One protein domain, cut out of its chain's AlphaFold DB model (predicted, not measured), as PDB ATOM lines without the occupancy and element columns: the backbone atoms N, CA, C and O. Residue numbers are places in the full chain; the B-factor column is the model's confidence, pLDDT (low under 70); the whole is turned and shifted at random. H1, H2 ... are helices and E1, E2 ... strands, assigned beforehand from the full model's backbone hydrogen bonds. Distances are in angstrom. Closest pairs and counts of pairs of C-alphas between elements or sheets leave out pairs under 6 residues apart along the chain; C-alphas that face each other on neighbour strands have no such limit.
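What this domain is: This is residues 13 to 148 of the 332 residues of an uncharacterized protein of Opitutae bacterium (UniProt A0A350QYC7). Look for a compact body of short helices and three small strand hairpins, from which one helical arm, residues 13 to 25 with most of H1, sticks out. In the body H2 and H3 lie nearest the middle, with H4 side by side with H2; hairpin E1-E2 packs at the first end of H3, E5-E6 at its last end, and hairpin E3-E4 packs on E5-E6 and, through E4, on H5. The printed part has 136 residues, with five named helices and six strands in the order H1 H2 E1 E2 H3 E3 E4 H4 E5 E6 H5, the strands making three antiparallel sheets of two; the class is mixed, helices and strands. The whole is compact, with a radius of gyration of the C-alphas of 16.0 A, yet elongated, spanning 54 by 34 by 32 A.

How they stand to each other: Begin with H1, residues 16 to 30, which is close to but not clearly touching H2, residues 41 to 51; the closest C-alphas, of Arg 30 and Phe 51, are 7.4 A apart. Go on to the hairpin of E1, residues 56 to 59, and E2, residues 64 to 67, where N 57 and O 66 are 2.8 A apart. H3, residues 68 to 74, touches H2 at a steep tilt of 43 degrees, closest at the C-alphas of Val 48 and Ala 68, 6.6 A. In the hairpin of E3, residues 84 to 87, and E4, residues 90 to 93, N 85 and O 92 are 2.8 A apart. H4, residues 111 to 118, touches H2 at a shallow tilt of 19 degrees, the same way, closest at the C-alphas of Val 49 and Ala 115, 5.3 A. In the hairpin of E5, residues 126 to 128, and E6, residues 134 to 136, N 127 and O 135 are 2.8 A apart; the closest C-alphas of H3 and E5, Thr 73 and Ile 127, are 4.6 A apart. H5, residues 137 to 146, touches H4 at a steep tilt of 60 degrees, closest at the C-alphas of Leu 113 and Lys 140, 7.0 A. In H1, H2, H3, H4 and H5 every O i to N i+4 pair is within hydrogen-bond range.

Where its parts are: Find C-alpha 16 at (-38.557, 33.726, 55.674); from there H1 runs 21.1 A to C-alpha 30. H2 is 15.2 A long, and H5 runs 14.3 A to C-alpha 146 at (-44.222, -12.438, 47.215).

The domain as a whole: The C-alphas farthest apart are those of Pro 17 and Glu 88, 53.8 A. The link from E4 to H4, residues 94 to 110, is long. The printed part has no cut, and no printed residue is under pLDDT 70.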
ATOM      1  N   LYS A  13     -41.348  28.506  63.032       80.75
ATOM      2  CA  LYS A  13     -41.369  28.701  61.583       80.75
ATOM      3  C   LYS A  13     -39.943  28.892  61.102       80.75
ATOM      4  O   LYS A  13     -39.174  29.634  61.712       80.75
ATOM      5  N   ILE A  14     -39.612  28.271  59.972       92.19
ATOM      6  CA  ILE A  14     -38.364  28.567  59.271       92.19
ATOM      7  C   ILE A  14     -38.354  30.066  58.930       92.19
ATOM      8  O   ILE A  14     -39.326  30.553  58.344       92.19
ATOM      9  N   PRO A  15     -37.295  30.821  59.280       93.38
ATOM     10  CA  PRO A  15     -37.223  32.240  58.958       93.38
ATOM     11  C   PRO A  15     -37.400  32.481  57.455       93.38
ATOM     12  O   PRO A  15     -36.741  31.835  56.639       93.38
ATOM     13  N   GLN A  16     -38.241  33.448  57.080       93.81
ATOM     14  CA  GLN A  16     -38.557  33.726  55.674       93.81
ATOM     15  C   GLN A  16     -37.316  33.935  54.775       93.81
ATOM     16  O   GLN A  16     -37.310  33.416  53.657       93.81
ATOM     17  N   PRO A  17     -36.240  34.622  55.220       96.94
ATOM     18  CA  PRO A  17     -35.020  34.732  54.418       96.94
ATOM     19  C   PRO A  17     -34.341  33.382  54.143       96.94
ATOM     20  O   PRO A  17     -33.828  33.167  53.046       96.94
ATOM     21  N   LEU A  18     -34.357  32.458  55.111       97.88
ATOM     22  CA  LEU A  18     -33.831  31.105  54.927       97.88
ATOM     23  C   LEU A  18     -34.729  30.302  53.982       97.88
ATOM     24  O   LEU A  18     -34.220  29.688  53.051       97.88
ATOM     25  N   ALA A  19     -36.053  30.383  54.134       97.00
ATOM     26  CA  ALA A  19     -37.005  29.732  53.233       97.00
ATOM     27  C   ALA A  19     -36.766  30.104  51.754       97.00
ATOM     28  O   ALA A  19     -36.670  29.229  50.899       97.00
ATOM     29  N   GLN A  20     -36.548  31.389  51.456       97.94
ATOM     30  CA  GLN A  20     -36.228  31.844  50.094       97.94
ATOM     31  C   GLN A  20     -34.893  31.296  49.566       97.94
ATOM     32  O   GLN A  20     -34.733  31.095  48.362       97.94
ATOM     33  N   ARG A  21     -33.903  31.091  50.441       98.62
ATOM     34  CA  ARG A  21     -32.612  30.501  50.056       98.62
ATOM     35  C   ARG A  21     -32.719  28.996  49.839       98.62
ATOM     36  O   ARG A  21     -32.121  28.492  48.891       98.62
ATOM     37  N   MET A  22     -33.527  28.303  50.644       98.69
ATOM     38  CA  MET A  22     -33.891  26.904  50.408       98.69
ATOM     39  C   MET A  22     -34.495  26.739  49.010       98.69
ATOM     40  O   MET A  22     -33.996  25.926  48.238       98.69
ATOM     41  N   ASP A  23     -35.482  27.565  48.645       98.56
ATOM     42  CA  ASP A  23     -36.137  27.504  47.328       98.56
ATOM     43  C   ASP A  23     -35.114  27.655  46.178       98.56
ATOM     44  O   ASP A  23     -35.151  26.915  45.195       98.56
ATOM     45  N   LYS A  24     -34.123  28.547  46.329       98.69
ATOM     46  CA  LYS A  24     -33.048  28.737  45.338       98.69
ATOM     47  C   LYS A  24     -32.133  27.522  45.191       98.69
ATOM     48  O   LYS A  24     -31.754  27.194  44.069       98.69
ATOM     49  N   VAL A  25     -31.732  26.872  46.289       98.75
ATOM     50  CA  VAL A  25     -30.839  25.700  46.204       98.75
ATOM     51  C   VAL A  25     -31.571  24.436  45.758       98.75
ATOM     52  O   VAL A  25     -30.966  23.609  45.076       98.75
ATOM     53  N   ILE A  26     -32.866  24.316  46.073       98.69
ATOM     54  CA  ILE A  26     -33.753  23.281  45.523       98.69
ATOM     55  C   ILE A  26     -33.823  23.447  44.000       98.69
ATOM     56  O   ILE A  26     -33.542  22.495  43.271       98.69
ATOM     57  N   GLU A  27     -34.086  24.662  43.506       98.50
ATOM     58  CA  GLU A  27     -34.125  24.920  42.063       98.50
ATOM     59  C   GLU A  27     -32.759  24.709  41.401       98.50
ATOM     60  O   GLU A  27     -32.671  24.113  40.331       98.50
ATOM     61  N   LYS A  28     -31.663  25.116  42.053       98.25
ATOM     62  CA  LYS A  28     -30.298  24.839  41.577       98.25
ATOM     63  C   LYS A  28     -30.052  23.339  41.388       98.25
ATOM     64  O   LYS A  28     -29.451  22.950  40.390       98.25
ATOM     65  N   ALA A  29     -30.506  22.506  42.324       98.12
ATOM     66  CA  ALA A  29     -30.413  21.055  42.206       98.12
ATOM     67  C   ALA A  29     -31.306  20.511  41.076       98.12
ATOM     68  O   ALA A  29     -30.872  19.629  40.337       98.12
ATOM     69  N   ARG A  30     -32.513  21.070  40.899       97.69
ATOM     70  CA  ARG A  30     -33.462  20.690  39.837       97.69
ATOM     71  C   ARG A  30     -32.953  21.026  38.436       97.69
ATOM     72  O   ARG A  30     -33.136  20.248  37.508       97.69
ATOM     73  N   MET A  31     -32.275  22.164  38.288       96.44
ATOM     74  CA  MET A  31     -31.699  22.628  37.021       96.44
ATOM     75  C   MET A  31     -30.458  21.840  36.578       96.44
ATOM     76  O   MET A  31     -29.976  22.055  35.462       96.44
ATOM     77  N   ARG A  32     -29.918  20.941  37.413       95.69
ATOM     78  CA  ARG A  32     -28.816  20.070  37.002       95.69
ATOM     79  C   ARG A  32     -29.276  19.214  35.823       95.69
ATOM     80  O   ARG A  32     -30.194  18.410  35.958       95.69
ATOM     81  N   ALA A  33     -28.619  19.381  34.677       94.25
ATOM     82  CA  ALA A  33     -28.980  18.664  33.465       94.25
ATOM     83  C   ALA A  33     -28.922  17.145  33.683       94.25
ATOM     84  O   ALA A  33     -27.905  16.611  34.132       94.25
ATOM     85  N   LEU A  34     -30.019  16.473  33.332       96.62
ATOM     86  CA  LEU A  34     -30.119  15.024  33.264       96.62
ATOM     87  C   LEU A  34     -30.193  14.604  31.800       96.62
ATOM     88  O   LEU A  34     -31.104  15.024  31.085       96.62
ATOM     89  N   THR A  35     -29.255  13.777  31.352       96.56
ATOM     90  CA  THR A  35     -29.259  13.212  29.998       96.56
ATOM     91  C   THR A  35     -29.111  11.698  30.051       96.56
ATOM     92  O   THR A  35     -28.463  11.159  30.949       96.56
ATOM     93  N   SER A  36     -29.693  11.004  29.072       94.50
ATOM     94  CA  SER A  36     -29.611   9.540  28.980       94.50
ATOM     95  C   SER A  36     -28.188   9.006  28.753       94.50
ATOM     96  O   SER A  36     -27.942   7.826  28.976       94.50
ATOM     97  N   GLU A  37     -27.251   9.853  28.314       91.88
ATOM     98  CA  GLU A  37     -25.838   9.498  28.110       91.88
ATOM     99  C   GLU A  37     -24.992   9.723  29.370       91.88
ATOM    100  O   GLU A  37     -24.187   8.869  29.740       91.88
ATOM    101  N   ALA A  38     -25.160  10.871  30.033       93.19
ATOM    102  CA  ALA A  38     -24.307  11.258  31.153       93.19
ATOM    103  C   ALA A  38     -24.785  10.685  32.493       93.19
ATOM    104  O   ALA A  38     -23.984  10.518  33.414       93.19
ATOM    105  N   ASN A  39     -26.084  10.401  32.628       96.19
ATOM    106  CA  ASN A  39     -26.689   9.998  33.889       96.19
ATOM    107  C   ASN A  39     -27.212   8.571  33.811       96.19
ATOM    108  O   ASN A  39     -28.036   8.221  32.967       96.19
ATOM    109  N   THR A  40     -26.759   7.743  34.748       96.75
ATOM    110  CA  THR A  40     -27.241   6.370  34.842       96.75
ATOM    111  C   THR A  40     -28.687   6.338  35.351       96.75
ATOM    112  O   THR A  40     -29.134   7.287  36.009       96.75
ATOM    113  N   PRO A  41     -29.426   5.239  35.121       97.38
ATOM    114  CA  PRO A  41     -30.774   5.075  35.663       97.38
ATOM    115  C   PRO A  41     -30.841   5.274  37.183       97.38
ATOM    116  O   PRO A  41     -31.796   5.865  37.680       97.38
ATOM    117  N   TRP A  42     -29.800   4.862  37.913       97.31
ATOM    118  CA  TRP A  42     -29.681   5.107  39.351       97.31
ATOM    119  C   TRP A  42     -29.671   6.605  39.689       97.31
ATOM    120  O   TRP A  42     -30.382   7.029  40.595       97.31
ATOM    121  N   VAL A  43     -28.930   7.431  38.940       97.44
ATOM    122  CA  VAL A  43     -28.889   8.890  39.158       97.44
ATOM    123  C   VAL A  43     -30.239   9.533  38.849       97.44
ATOM    124  O   VAL A  43     -30.722  10.352  39.627       97.44
ATOM    125  N   VAL A  44     -30.874   9.137  37.743       98.25
ATOM    126  CA  VAL A  44     -32.203   9.644  37.373       98.25
ATOM    127  C   VAL A  44     -33.248   9.268  38.427       98.25
ATOM    128  O   VAL A  44     -34.079  10.098  38.784       98.25
ATOM    129  N   MET A  45     -33.187   8.055  38.980       98.31
ATOM    130  CA  MET A  45     -34.070   7.634  40.069       98.31
ATOM    131  C   MET A  45     -33.895   8.504  41.321       98.31
ATOM    132  O   MET A  45     -34.893   8.905  41.909       98.31
ATOM    133  N   HIS A  46     -32.670   8.898  41.685       98.12
ATOM    134  CA  HIS A  46     -32.470   9.842  42.793       98.12
ATOM    135  C   HIS A  46     -33.075  11.220  42.499       98.12
ATOM    136  O   HIS A  46     -33.628  11.853  43.395       98.12
ATOM    137  N   ALA A  47     -33.033  11.680  41.246       98.31
ATOM    138  CA  ALA A  47     -33.716  12.912  40.866       98.31
ATOM    139  C   ALA A  47     -35.246  12.797  41.008       98.31
ATOM    140  O   ALA A  47     -35.878  13.745  41.469       98.31
ATOM    141  N   VAL A  48     -35.823  11.632  40.682       98.50
ATOM    142  CA  VAL A  48     -37.240  11.316  40.949       98.50
ATOM    143  C   VAL A  48     -37.534  11.308  42.447       98.50
ATOM    144  O   VAL A  48     -38.567  11.819  42.849       98.50
ATOM    145  N   VAL A  49     -36.639  10.800  43.294       97.75
ATOM    146  CA  VAL A  49     -36.811  10.903  44.755       97.75
ATOM    147  C   VAL A  49     -36.900  12.377  45.171       97.75
ATOM    148  O   VAL A  49     -37.836  12.778  45.848       97.75
ATOM    149  N   ALA A  50     -35.989  13.229  44.696       97.94
ATOM    150  CA  ALA A  50     -35.973  14.638  45.091       97.94
ATOM    151  C   ALA A  50     -37.175  15.457  44.598       97.94
ATOM    152  O   ALA A  50     -37.692  16.290  45.349       97.94
ATOM    153  N   PHE A  51     -37.586  15.247  43.346       98.19
ATOM    154  CA  PHE A  51     -38.516  16.122  42.620       98.19
ATOM    155  C   PHE A  51     -39.790  15.422  42.150       98.19
ATOM    156  O   PHE A  51     -40.595  16.021  41.442       98.19
ATOM    157  N   GLU A  52     -39.979  14.168  42.542       97.00
ATOM    158  CA  GLU A  52     -41.158  13.364  42.251       97.00
ATOM    159  C   GLU A  52     -41.484  13.360  40.747       97.00
ATOM    160  O   GLU A  52     -40.716  12.849  39.929       97.00
ATOM    161  N   ARG A  53     -42.626  13.941  40.368       95.19
ATOM    162  CA  ARG A  53     -43.103  14.017  38.983       95.19
ATOM    163  C   ARG A  53     -42.578  15.244  38.229       95.19
ATOM    164  O   ARG A  53     -42.729  15.293  37.012       95.19
ATOM    165  N   ASP A  54     -41.932  16.189  38.906       96.00
ATOM    166  CA  ASP A  54     -41.559  17.506  38.375       96.00
ATOM    167  C   ASP A  54     -40.097  17.576  37.904       96.00
ATOM    168  O   ASP A  54     -39.390  18.569  38.115       96.00
ATOM    169  N   ILE A  55     -39.628  16.510  37.254       98.00
ATOM    170  CA  ILE A  55     -38.274  16.423  36.706       98.00
ATOM    171  C   ILE A  55     -38.255  15.705  35.356       98.00
ATOM    172  O   ILE A  55     -38.956  14.716  35.125       98.00
ATOM    173  N   GLU A  56     -37.432  16.224  34.448       98.00
ATOM    174  CA  GLU A  56     -37.289  15.725  33.085       98.00
ATOM    175  C   GLU A  56     -35.858  15.256  32.811       98.00
ATOM    176  O   GLU A  56     -34.889  15.793  33.348       98.00
ATOM    177  N   VAL A  57     -35.733  14.290  31.906       98.00
ATOM    178  CA  VAL A  57     -34.467  13.817  31.341       98.00
ATOM    179  C   VAL A  57     -34.450  14.148  29.856       98.00
ATOM    180  O   VAL A  57     -35.443  13.949  29.156       98.00
ATOM    181  N   LEU A  58     -33.320  14.636  29.349       97.81
ATOM    182  CA  LEU A  58     -33.068  14.699  27.915       97.81
ATOM    183  C   LEU A  58     -32.707  13.294  27.410       97.81
ATOM    184  O   LEU A  58     -31.574  12.837  27.570       97.81
ATOM    185  N   ASP A  59     -33.683  12.617  26.809       95.75
ATOM    186  CA  ASP A  59     -33.491  11.353  26.100       95.75
ATOM    187  C   ASP A  59     -32.847  11.656  24.742       95.75
ATOM    188  O   ASP A  59     -33.505  12.144  23.815       95.75
ATOM    189  N   LEU A  60     -31.540  11.409  24.637       92.19
ATOM    190  CA  LEU A  60     -30.753  11.699  23.437       92.19
ATOM    191  C   LEU A  60     -31.071  10.749  22.278       92.19
ATOM    192  O   LEU A  60     -30.921  11.151  21.127       92.19
ATOM    193  N   ASN A  61     -31.597   9.548  22.548       88.00
ATOM    194  CA  ASN A  61     -32.031   8.630  21.489       88.00
ATOM    195  C   ASN A  61     -33.249   9.187  20.741       88.00
ATOM    196  O   ASN A  61     -33.407   8.971  19.541       88.00
ATOM    197  N   LYS A  62     -34.106   9.934  21.447       90.25
ATOM    198  CA  LYS A  62     -35.293  10.597  20.878       90.25
ATOM    199  C   LYS A  62     -35.093  12.090  20.628       90.25
ATOM    200  O   LYS A  62     -36.002  12.735  20.109       90.25
ATOM    201  N   ASN A  63     -33.944  12.634  21.028       92.62
ATOM    202  CA  ASN A  63     -33.644  14.063  21.063       92.62
ATOM    203  C   ASN A  63     -34.785  14.895  21.687       92.62
ATOM    204  O   ASN A  63     -35.235  15.896  21.125       92.62
ATOM    205  N   LYS A  64     -35.313  14.439  22.831       95.62
ATOM    206  CA  LYS A  64     -36.496  15.034  23.472       95.62
ATOM    207  C   LYS A  64     -36.378  14.999  24.993       95.62
ATOM    208  O   LYS A  64     -35.908  14.018  25.562       95.62
ATOM    209  N   LYS A  65     -36.872  16.047  25.658       96.94
ATOM    210  CA  LYS A  65     -37.148  15.999  27.097       96.94
ATOM    211  C   LYS A  65     -38.366  15.122  27.384       96.94
ATOM    212  O   LYS A  65     -39.407  15.247  26.734       96.94
ATOM    213  N   VAL A  66     -38.210  14.220  28.336       97.44
ATOM    214  CA  VAL A  66     -39.245  13.293  28.793       97.44
ATOM    215  C   VAL A  66     -39.317  13.341  30.310       97.44
ATOM    216  O   VAL A  66     -38.302  13.574  30.965       97.44
ATOM    217  N   ASN A  67     -40.500  13.109  30.874       98.00
ATOM    218  CA  ASN A  67     -40.641  12.950  32.316       98.00
ATOM    219  C   ASN A  67     -39.709  11.829  32.812       98.00
ATOM    220  O   ASN A  67     -39.582  10.791  32.159       98.00
ATOM    221  N   ALA A  68     -39.035  12.029  33.945       98.38
ATOM    222  CA  ALA A  68     -38.047  11.071  34.431       98.38
ATOM    223  C   ALA A  68     -38.655   9.718  34.831       98.38
ATOM    224  O   ALA A  68     -38.015   8.690  34.618       98.38
ATOM    225  N   ILE A  69     -39.884   9.685  35.359       98.62
ATOM    226  CA  ILE A  69     -40.572   8.427  35.682       98.62
ATOM    227  C   ILE A  69     -40.883   7.674  34.386       98.62
ATOM    228  O   ILE A  69     -40.527   6.502  34.281       98.62
ATOM    229  N   ASP A  70     -41.434   8.352  33.375       98.06
ATOM    230  CA  ASP A  70     -41.711   7.752  32.059       98.06
ATOM    231  C   ASP A  70     -40.432   7.259  31.373       98.06
ATOM    232  O   ASP A  70     -40.402   6.178  30.782       98.06
ATOM    233  N   TYR A  71     -39.344   8.027  31.475       98.31
ATOM    234  CA  TYR A  71     -38.034   7.591  31.007       98.31
ATOM    235  C   TYR A  71     -37.623   6.295  31.702       98.31
ATOM    236  O   TYR A  71     -37.351   5.306  31.025       98.31
ATOM    237  N   LEU A  72     -37.630   6.256  33.036       98.31
ATOM    238  CA  LEU A  72     -37.230   5.072  33.796       98.31
ATOM    239  C   LEU A  72     -38.098   3.848  33.487       98.31
ATOM    240  O   LEU A  72     -37.562   2.744  33.402       98.31
ATOM    241  N   THR A  73     -39.412   4.014  33.319       98.31
ATOM    242  CA  THR A  73     -40.322   2.881  33.119       98.31
ATOM    243  C   THR A  73     -40.423   2.414  31.673       98.31
ATOM    244  O   THR A  73     -40.805   1.265  31.464       98.31
ATOM    245  N   ALA A  74     -40.063   3.238  30.682       97.00
ATOM    246  CA  ALA A  74     -40.283   2.900  29.274       97.00
ATOM    247  C   ALA A  74     -39.060   3.025  28.355       97.00
ATOM    248  O   ALA A  74     -39.122   2.576  27.212       97.00
ATOM    249  N   SER A  75     -37.985   3.706  28.756       96.25
ATOM    250  CA  SER A  75     -36.901   4.067  27.818       96.25
ATOM    251  C   SER A  75     -35.498   4.075  28.409       96.25
ATOM    252  O   SER A  75     -34.536   4.130  27.653       96.25
ATOM    253  N   ALA A  76     -35.355   3.996  29.728       96.94
ATOM    254  CA  ALA A  76     -34.058   3.935  30.367       96.94
ATOM    255  C   ALA A  76     -33.359   2.631  29.996       96.94
ATOM    256  O   ALA A  76     -33.885   1.533  30.215       96.94
ATOM    257  N   GLU A  77     -32.147   2.767  29.477       95.44
ATOM    258  CA  GLU A  77     -31.303   1.655  29.074       95.44
ATOM    259  C   GLU A  77     -30.052   1.563  29.942       95.44
ATOM    260  O   GLU A  77     -29.556   2.540  30.504       95.44
ATOM    261  N   PHE A  78     -29.523   0.351  30.037       93.44
ATOM    262  CA  PHE A  78     -28.219   0.073  30.603       93.44
ATOM    263  C   PHE A  78     -27.561  -1.040  29.794       93.44
ATOM    264  O   PHE A  78     -28.172  -2.090  29.582       93.44
ATOM    265  N   GLU A  79     -26.332  -0.802  29.329       91.62
ATOM    266  CA  GLU A  79     -25.604  -1.719  28.435       91.62
ATOM    267  C   GLU A  79     -26.413  -2.070  27.162       91.62
ATOM    268  O   GLU A  79     -26.432  -3.213  26.713       91.62
ATOM    269  N   GLY A  80     -27.103  -1.071  26.586       91.94
ATOM    270  CA  GLY A  80     -27.855  -1.189  25.327       91.94
ATOM    271  C   GLY A  80     -29.175  -1.961  25.423       91.94
ATOM    272  O   GLY A  80     -29.686  -2.438  24.413       91.94
ATOM    273  N   GLN A  81     -29.710  -2.155  26.631       94.31
ATOM    274  CA  GLN A  81     -30.993  -2.822  26.859       94.31
ATOM    275  C   GLN A  81     -31.819  -2.063  27.896       94.31
ATOM    276  O   GLN A  81     -31.258  -1.568  28.874       94.31
ATOM    277  N   LEU A  82     -33.149  -2.052  27.745       96.56
ATOM    278  CA  LEU A  82     -34.066  -1.484  28.744       96.56
ATOM    279  C   LEU A  82     -33.759  -2.017  30.150       96.56
ATOM    280  O   LEU A  82     -33.431  -3.189  30.321       96.56
ATOM    281  N   ILE A  83     -33.857  -1.195  31.191       96.88
ATOM    282  CA  ILE A  83     -33.444  -1.622  32.538       96.88
ATOM    283  C   ILE A  83     -34.323  -2.732  33.130       96.88
ATOM    284  O   ILE A  83     -33.811  -3.600  33.843       96.88
ATOM    285  N   TYR A  84     -35.618  -2.748  32.801       97.56
ATOM    286  CA  TYR A  84     -36.579  -3.730  33.298       97.56
ATOM    287  C   TYR A  84     -36.509  -5.040  32.515       97.56
ATOM    288  O   TYR A  84     -36.767  -5.091  31.319       97.56
ATOM    289  N   GLN A  85     -36.191  -6.134  33.194       95.25
ATOM    290  CA  GLN A  85     -36.207  -7.486  32.642       95.25
ATOM    291  C   GLN A  85     -37.590  -8.116  32.820       95.25
ATOM    292  O   GLN A  85     -38.258  -7.866  33.818       95.25
ATOM    293  N   ASP A  86     -37.984  -8.983  31.888       94.00
ATOM    294  CA  ASP A  86     -39.097  -9.916  32.078       94.00
ATOM    295  C   ASP A  86     -38.520 -11.250  32.556       94.00
ATOM    296  O   ASP A  86     -37.879 -11.970  31.787       94.00
ATOM    297  N   ARG A  87     -38.676 -11.549  33.846       90.38
ATOM    298  CA  ARG A  87     -38.278 -12.838  34.425       90.38
ATOM    299  C   ARG A  87     -39.457 -13.411  35.175       90.38
ATOM    300  O   ARG A  87     -40.013 -12.731  36.022       90.38
ATOM    301  N   GLU A  88     -39.846 -14.641  34.850       86.69
ATOM    302  CA  GLU A  88     -40.974 -15.328  35.500       86.69
ATOM    303  C   GLU A  88     -42.278 -14.499  35.511       86.69
ATOM    304  O   GLU A  88     -43.107 -14.622  36.411       86.69
ATOM    305  N   GLY A  89     -42.471 -13.642  34.500       87.81
ATOM    306  CA  GLY A  89     -43.653 -12.795  34.378       87.81
ATOM    307  C   GLY A  89     -43.711 -11.624  35.356       87.81
ATOM    308  O   GLY A  89     -44.812 -11.186  35.681       87.81
ATOM    309  N   VAL A  90     -42.565 -11.111  35.813       90.12
ATOM    310  CA  VAL A  90     -42.472  -9.889  36.628       90.12
ATOM    311  C   VAL A  90     -41.402  -8.917  36.096       90.12
ATOM    312  O   VAL A  90     -40.401  -9.367  35.524       90.12
ATOM    313  N   PRO A  91     -41.576  -7.590  36.297       94.12
ATOM    314  CA  PRO A  91     -40.602  -6.576  35.891       94.12
ATOM    315  C   PRO A  91     -39.452  -6.473  36.910       94.12
ATOM    316  O   PRO A  91     -39.561  -5.801  37.940       94.12
ATOM    317  N   ILE A  92     -38.322  -7.125  36.627       92.94
ATOM    318  CA  ILE A  92     -37.158  -7.174  37.531       92.94
ATOM    319  C   ILE A  92     -36.069  -6.197  37.084       92.94
ATOM    320  O   ILE A  92     -35.672  -6.179  35.922       92.94
ATOM    321  N   LEU A  93     -35.513  -5.438  38.026       93.88
ATOM    322  CA  LEU A  93     -34.288  -4.666  37.806       93.88
ATOM    323  C   LEU A  93     -33.067  -5.488  38.204       93.88
ATOM    324  O   LEU A  93     -33.108  -6.293  39.133       93.88
ATOM    325  N   LYS A  94     -31.955  -5.267  37.505       88.50
ATOM    326  CA  LYS A  94     -30.671  -5.828  37.921       88.50
ATOM    327  C   LYS A  94     -30.198  -5.079  39.176       88.50
ATOM    328  O   LYS A  94     -29.840  -3.913  39.072       88.50
ATOM    329  N   THR A  95     -30.225  -5.744  40.330       87.06
ATOM    330  CA  THR A  95     -29.736  -5.216  41.621       87.06
ATOM    331  C   THR A  95     -28.265  -5.582  41.833       87.06
ATOM    332  O   THR A  95     -27.833  -6.592  41.268       87.06
ATOM    333  N   ARG A  96     -27.523  -4.809  42.651       85.81
ATOM    334  CA  ARG A  96     -26.096  -5.021  42.974       85.81
ATOM    335  C   ARG A  96     -25.718  -6.506  43.053       85.81
ATOM    336  O   ARG A  96     -26.107  -7.223  43.974       85.81
ATOM    337  N   GLY A  97     -24.880  -6.932  42.112       81.75
ATOM    338  CA  GLY A  97     -24.234  -8.238  42.063       81.75
ATOM    339  C   GLY A  97     -22.729  -8.143  42.318       81.75
ATOM    340  O   GLY A  97     -22.100  -7.098  42.143       81.75
ATOM    341  N   ARG A  98     -22.112  -9.253  42.734       79.62
ATOM    342  CA  ARG A  98     -20.657  -9.300  42.940       79.62
ATOM    343  C   ARG A  98     -19.934  -9.188  41.595       79.62
ATOM    344  O   ARG A  98     -20.058 -10.073  40.757       79.62
ATOM    345  N   GLY A  99     -19.120  -8.142  41.440       78.69
ATOM    346  CA  GLY A  99     -18.223  -7.979  40.291       78.69
ATOM    347  C   GLY A  99     -18.871  -7.405  39.029       78.69
ATOM    348  O   GLY A  99     -18.259  -7.491  37.967       78.69
ATOM    349  N   ASP A 100     -20.067  -6.816  39.120       87.38
ATOM    350  CA  ASP A 100     -20.707  -6.148  37.986       87.38
ATOM    351  C   ASP A 100     -21.099  -4.688  38.279       87.38
ATOM    352  O   ASP A 100     -20.891  -4.163  39.373       87.38
ATOM    353  N   LYS A 101     -21.633  -4.010  37.256       89.81
ATOM    354  CA  LYS A 101     -22.029  -2.595  37.302       89.81
ATOM    355  C   LYS A 101     -23.522  -2.382  37.572       89.81
ATOM    356  O   LYS A 101     -24.044  -1.307  37.300       89.81
ATOM    357  N   SER A 102     -24.232  -3.387  38.086       89.44
ATOM    358  CA  SER A 102     -25.685  -3.302  38.318       89.44
ATOM    359  C   SER A 102     -26.094  -2.216  39.316       89.44
ATOM    360  O   SER A 102     -27.190  -1.680  39.190       89.44
ATOM    361  N   PHE A 103     -25.193  -1.805  40.215       89.94
ATOM    362  CA  PHE A 103     -25.390  -0.652  41.100       89.94
ATOM    363  C   PHE A 103     -25.634   0.668  40.345       89.94
ATOM    364  O   PHE A 103     -26.219   1.589  40.901       89.94
ATOM    365  N   LEU A 104     -25.237   0.766  39.067       93.12
ATOM    366  CA  LEU A 104     -25.556   1.911  38.202       93.12
ATOM    367  C   LEU A 104     -27.015   1.907  37.711       93.12
ATOM    368  O   LEU A 104     -27.486   2.927  37.205       93.12
ATOM    369  N   VAL A 105     -27.719   0.781  37.856       94.94
ATOM    370  CA  VAL A 105     -29.162   0.653  37.624       94.94
ATOM    371  C   VAL A 105     -29.892   0.719  38.954       94.94
ATOM    372  O   VAL A 105     -30.580   1.696  39.206       94.94
ATOM    373  N   GLN A 106     -29.726  -0.298  39.800       93.69
ATOM    374  CA  GLN A 106     -30.348  -0.386  41.113       93.69
ATOM    375  C   GLN A 106     -29.337  -0.958  42.098       93.69
ATOM    376  O   GLN A 106     -28.798  -2.049  41.900       93.69
ATOM    377  N   ASP A 107     -29.094  -0.227  43.178       91.69
ATOM    378  CA  ASP A 107     -28.088  -0.634  44.149       91.69
ATOM    379  C   ASP A 107     -28.672  -1.548  45.229       91.69
ATOM    380  O   ASP A 107     -28.099  -2.582  45.569       91.69
ATOM    381  N   HIS A 108     -29.883  -1.213  45.672       93.25
ATOM    382  CA  HIS A 108     -30.570  -1.867  46.779       93.25
ATOM    383  C   HIS A 108     -31.878  -2.509  46.327       93.25
ATOM    384  O   HIS A 108     -32.518  -2.064  45.370       93.25
ATOM    385  N   VAL A 109     -32.290  -3.577  47.013       92.81
ATOM    386  CA  VAL A 109     -33.595  -4.202  46.761       92.81
ATOM    387  C   VAL A 109     -34.711  -3.167  46.930       92.81
ATOM    388  O   VAL A 109     -34.657  -2.322  47.816       92.81
ATOM    389  N   ASP A 110     -35.702  -3.207  46.041       96.38
ATOM    390  CA  ASP A 110     -36.872  -2.321  46.039       96.38
ATOM    391  C   ASP A 110     -36.606  -0.807  45.954       96.38
ATOM    392  O   ASP A 110     -37.559  -0.039  46.022       96.38
ATOM    393  N   GLN A 111     -35.378  -0.353  45.683       95.75
ATOM    394  CA  GLN A 111     -35.041   1.078  45.619       95.75
ATOM    395  C   GLN A 111     -35.895   1.861  44.600       95.75
ATOM    396  O   GLN A 111     -36.331   2.976  44.867       95.75
ATOM    397  N   PHE A 112     -36.208   1.266  43.444       97.88
ATOM    398  CA  PHE A 112     -37.113   1.897  42.470       97.88
ATOM    399  C   PHE A 112     -38.577   1.851  42.907       97.88
ATOM    400  O   PHE A 112     -39.331   2.771  42.615       97.88
ATOM    401  N   LEU A 113     -38.994   0.785  43.602       98.19
ATOM    402  CA  LEU A 113     -40.362   0.698  44.117       98.19
ATOM    403  C   LEU A 113     -40.581   1.743  45.220       98.19
ATOM    404  O   LEU A 113     -41.630   2.380  45.242       98.19
ATOM    405  N   PHE A 114     -39.568   1.951  46.066       98.19
ATOM    406  CA  PHE A 114     -39.467   3.076  46.987       98.19
ATOM    407  C   PHE A 114     -39.635   4.408  46.251       98.19
ATOM    408  O   PHE A 114     -40.559   5.142  46.573       98.19
ATOM    409  N   ALA A 115     -38.814   4.695  45.235       98.38
ATOM    410  CA  ALA A 115     -38.868   5.978  44.532       98.38
ATOM    411  C   ALA A 115     -40.246   6.245  43.905       98.38
ATOM    412  O   ALA A 115     -40.752   7.361  43.961       98.38
ATOM    413  N   TYR A 116     -40.891   5.211  43.355       98.69
ATOM    414  CA  TYR A 116     -42.246   5.323  42.817       98.69
ATOM    415  C   TYR A 116     -43.295   5.570  43.898       98.69
ATOM    416  O   TYR A 116     -44.167   6.410  43.699       98.69
ATOM    417  N   ALA A 117     -43.226   4.855  45.024       98.56
ATOM    418  CA  ALA A 117     -44.103   5.091  46.171       98.56
ATOM    419  C   ALA A 117     -43.950   6.516  46.705       98.56
ATOM    420  O   ALA A 117     -44.928   7.229  46.900       98.56
ATOM    421  N   ASP A 118     -42.710   6.947  46.894       97.50
ATOM    422  CA  ASP A 118     -42.393   8.243  47.471       97.50
ATOM    423  C   ASP A 118     -42.834   9.401  46.560       97.50
ATOM    424  O   ASP A 118     -43.365  10.391  47.050       97.50
ATOM    425  N   ALA A 119     -42.736   9.219  45.236       98.00
ATOM    426  CA  ALA A 119     -43.248  10.138  44.212       98.00
ATOM    427  C   ALA A 119     -44.756   9.982  43.902       98.00
ATOM    428  O   ALA A 119     -45.272  10.571  42.942       98.00
ATOM    429  N   GLY A 120     -45.469   9.141  44.659       97.50
ATOM    430  CA  GLY A 120     -46.906   8.908  44.517       97.50
ATOM    431  C   GLY A 120     -47.328   8.354  43.157       97.50
ATOM    432  O   GLY A 120     -48.417   8.672  42.678       97.50
ATOM    433  N   VAL A 121     -46.476   7.596  42.471       98.56
ATOM    434  CA  VAL A 121     -46.784   6.984  41.168       98.56
ATOM    435  C   VAL A 121     -47.943   5.994  41.317       98.56
ATOM    436  O   VAL A 121     -48.029   5.264  42.295       98.56
ATOM    437  N   SER A 122     -48.870   5.957  40.357       98.25
ATOM    438  CA  SER A 122     -50.000   5.019  40.430       98.25
ATOM    439  C   SER A 122     -49.531   3.567  40.309       98.25
ATOM    440  O   SER A 122     -48.629   3.269  39.523       98.25
ATOM    441  N   LEU A 123     -50.205   2.641  40.999       98.62
ATOM    442  CA  LEU A 123     -49.990   1.204  40.807       98.62
ATOM    443  C   LEU A 123     -50.258   0.759  39.362       98.62
ATOM    444  O   LEU A 123     -49.630  -0.196  38.916       98.62
ATOM    445  N   ASP A 124     -51.118   1.462  38.624       98.56
ATOM    446  CA  ASP A 124     -51.423   1.166  37.217       98.56
ATOM    447  C   ASP A 124     -50.401   1.758  36.232       98.56
ATOM    448  O   ASP A 124     -50.511   1.543  35.025       98.56
ATOM    449  N   HIS A 125     -49.407   2.515  36.717       98.62
ATOM    450  CA  HIS A 125     -48.393   3.124  35.855       98.62
ATOM    451  C   HIS A 125     -47.596   2.049  35.115       98.62
ATOM    452  O   HIS A 125     -47.083   1.106  35.726       98.62
ATOM    453  N   GLU A 126     -47.496   2.200  33.796       98.62
ATOM    454  CA  GLU A 126     -46.950   1.181  32.904       98.62
ATOM    455  C   GLU A 126     -45.414   1.108  32.977       98.62
ATOM    456  O   GLU A 126     -44.710   2.120  33.005       98.62
ATOM    457  N   ILE A 127     -44.903  -0.124  32.964       98.62
ATOM    458  CA  ILE A 127     -43.488  -0.482  32.869       98.62
ATOM    459  C   ILE A 127     -43.288  -1.347  31.625       98.62
ATOM    460  O   ILE A 127     -43.940  -2.379  31.470       98.62
ATOM    461  N   ILE A 128     -42.350  -0.966  30.762       98.25
ATOM    462  CA  ILE A 128     -41.961  -1.728  29.575       98.25
ATOM    463  C   ILE A 128     -40.688  -2.512  29.874       98.25
ATOM    464  O   ILE A 128     -39.653  -1.948  30.226       98.25
ATOM    465  N   SER A 129     -40.750  -3.832  29.715       97.31
ATOM    466  CA  SER A 129     -39.581  -4.694  29.866       97.31
ATOM    467  C   SER A 129     -38.756  -4.800  28.577       97.31
ATOM    468  O   SER A 129     -39.213  -4.469  27.484       97.31
ATOM    469  N   ARG A 130     -37.557  -5.384  28.681       95.50
ATOM    470  CA  ARG A 130     -36.679  -5.744  27.552       95.50
ATOM    471  C   ARG A 130     -37.359  -6.587  26.474       95.50
ATOM    472  O   ARG A 130     -36.944  -6.523  25.325       95.50
ATOM    473  N   SER A 131     -38.364  -7.393  26.827       94.88
ATOM    474  CA  SER A 131     -39.119  -8.201  25.858       94.88
ATOM    475  C   SER A 131     -40.217  -7.403  25.139       94.88
ATOM    476  O   SER A 131     -40.924  -7.961  24.305       94.88
ATOM    477  N   GLY A 132     -40.395  -6.119  25.473       95.19
ATOM    478  CA  GLY A 132     -41.518  -5.289  25.034       95.19
ATOM    479  C   GLY A 132     -42.816  -5.572  25.795       95.19
ATOM    480  O   GLY A 132     -43.847  -4.963  25.506       95.19
ATOM    481  N   ARG A 133     -42.793  -6.489  26.772       97.00
ATOM    482  CA  ARG A 133     -43.959  -6.795  27.596       97.00
ATOM    483  C   ARG A 133     -44.264  -5.631  28.533       97.00
ATOM    484  O   ARG A 133     -43.370  -5.067  29.161       97.00
ATOM    485  N   LYS A 134     -45.554  -5.327  28.642       98.19
ATOM    486  CA  LYS A 134     -46.103  -4.332  29.560       98.19
ATOM    487  C   LYS A 134     -46.369  -4.964  30.924       98.19
ATOM    488  O   LYS A 134     -46.974  -6.034  31.014       98.19
ATOM    489  N   PHE A 135     -45.918  -4.278  31.956       98.44
ATOM    490  CA  PHE A 135     -46.174  -4.529  33.366       98.44
ATOM    491  C   PHE A 135     -46.674  -3.244  34.021       98.44
ATOM    492  O   PHE A 135     -46.723  -2.193  33.385       98.44
ATOM    493  N   SER A 136     -47.002  -3.321  35.303       98.38
ATOM    494  CA  SER A 136     -47.383  -2.172  36.119       98.38
ATOM    495  C   SER A 136     -46.484  -2.019  37.351       98.38
ATOM    496  O   SER A 136     -45.827  -2.976  37.784       98.38
ATOM    497  N   VAL A 137     -46.486  -0.838  37.973       98.44
ATOM    498  CA  VAL A 137     -45.904  -0.646  39.318       98.44
ATOM    499  C   VAL A 137     -46.543  -1.612  40.329       98.44
ATOM    500  O   VAL A 137     -45.849  -2.167  41.185       98.44
ATOM    501  N   GLY A 138     -47.833  -1.919  40.175       98.31
ATOM    502  CA  GLY A 138     -48.547  -2.941  40.936       98.31
ATOM    503  C   GLY A 138     -47.953  -4.340  40.798       98.31
ATOM    504  O   GLY A 138     -47.868  -5.065  41.788       98.31
ATOM    505  N   ASP A 139     -47.468  -4.727  39.620       98.06
ATOM    506  CA  ASP A 139     -46.794  -6.019  39.445       98.06
ATOM    507  C   ASP A 139     -45.438  -6.056  40.154       98.06
ATOM    508  O   ASP A 139     -45.067  -7.083  40.730       98.06
ATOM    509  N   LYS A 140     -44.736  -4.918  40.210       96.81
ATOM    510  CA  LYS A 140     -43.511  -4.777  41.005       96.81
ATOM    511  C   LYS A 140     -43.795  -4.891  42.507       96.81
ATOM    512  O   LYS A 140     -43.067  -5.603  43.198       96.81
ATOM    513  N   LEU A 141     -44.873  -4.279  43.006       97.94
ATOM    514  CA  LEU A 141     -45.307  -4.429  44.402       97.94
ATOM    515  C   LEU A 141     -45.694  -5.877  44.734       97.94
ATOM    516  O   LEU A 141     -45.271  -6.410  45.761       97.94
ATOM    517  N   LYS A 142     -46.461  -6.546  43.862       97.00
ATOM    518  CA  LYS A 142     -46.802  -7.971  44.028       97.00
ATOM    519  C   LYS A 142     -45.542  -8.833  44.104       97.00
ATOM    520  O   LYS A 142     -45.472  -9.728  44.946       97.00
ATOM    521  N   HIS A 143     -44.550  -8.558  43.256       95.75
ATOM    522  CA  HIS A 143     -43.269  -9.259  43.284       95.75
ATOM    523  C   HIS A 143     -42.525  -9.039  44.607       95.75
ATOM    524  O   HIS A 143     -42.134 -10.023  45.233       95.75
ATOM    525  N   ALA A 144     -42.409  -7.791  45.072       96.75
ATOM    526  CA  ALA A 144     -41.767  -7.462  46.346       96.75
ATOM    527  C   ALA A 144     -42.447  -8.161  47.539       96.75
ATOM    528  O   ALA A 144     -41.775  -8.758  48.375       96.75
ATOM    529  N   ARG A 145     -43.788  -8.183  47.586       97.69
ATOM    530  CA  ARG A 145     -44.554  -8.881  48.640       97.69
ATOM    531  C   ARG A 145     -44.357 -10.395  48.596       97.69
ATOM    532  O   ARG A 145     -44.144 -11.019  49.636       97.69
ATOM    533  N   LYS A 146     -44.413 -10.993  47.401       96.50
ATOM    534  CA  LYS A 146     -44.222 -12.438  47.215       96.50
ATOM    535  C   LYS A 146     -42.800 -12.861  47.590       96.50
ATOM    536  O   LYS A 146     -42.649 -13.851  48.291       96.50
ATOM    537  N   GLY A 147     -41.788 -12.122  47.146       95.62
ATOM    538  CA  GLY A 147     -40.373 -12.420  47.372       95.62
ATOM    539  C   GLY A 147     -39.789 -11.831  48.655       95.62
ATOM    540  O   GLY A 147     -38.574 -11.854  48.808       95.62
ATOM    541  N   PHE A 148     -40.612 -11.293  49.560       97.88
ATOM    542  CA  PHE A 148     -40.132 -10.609  50.759       97.88
ATOM    543  C   PHE A 148     -39.242 -11.513  51.624       97.88
ATOM    544  O   PHE A 148     -39.555 -12.688  51.868       97.88
TER     545      PHE A 148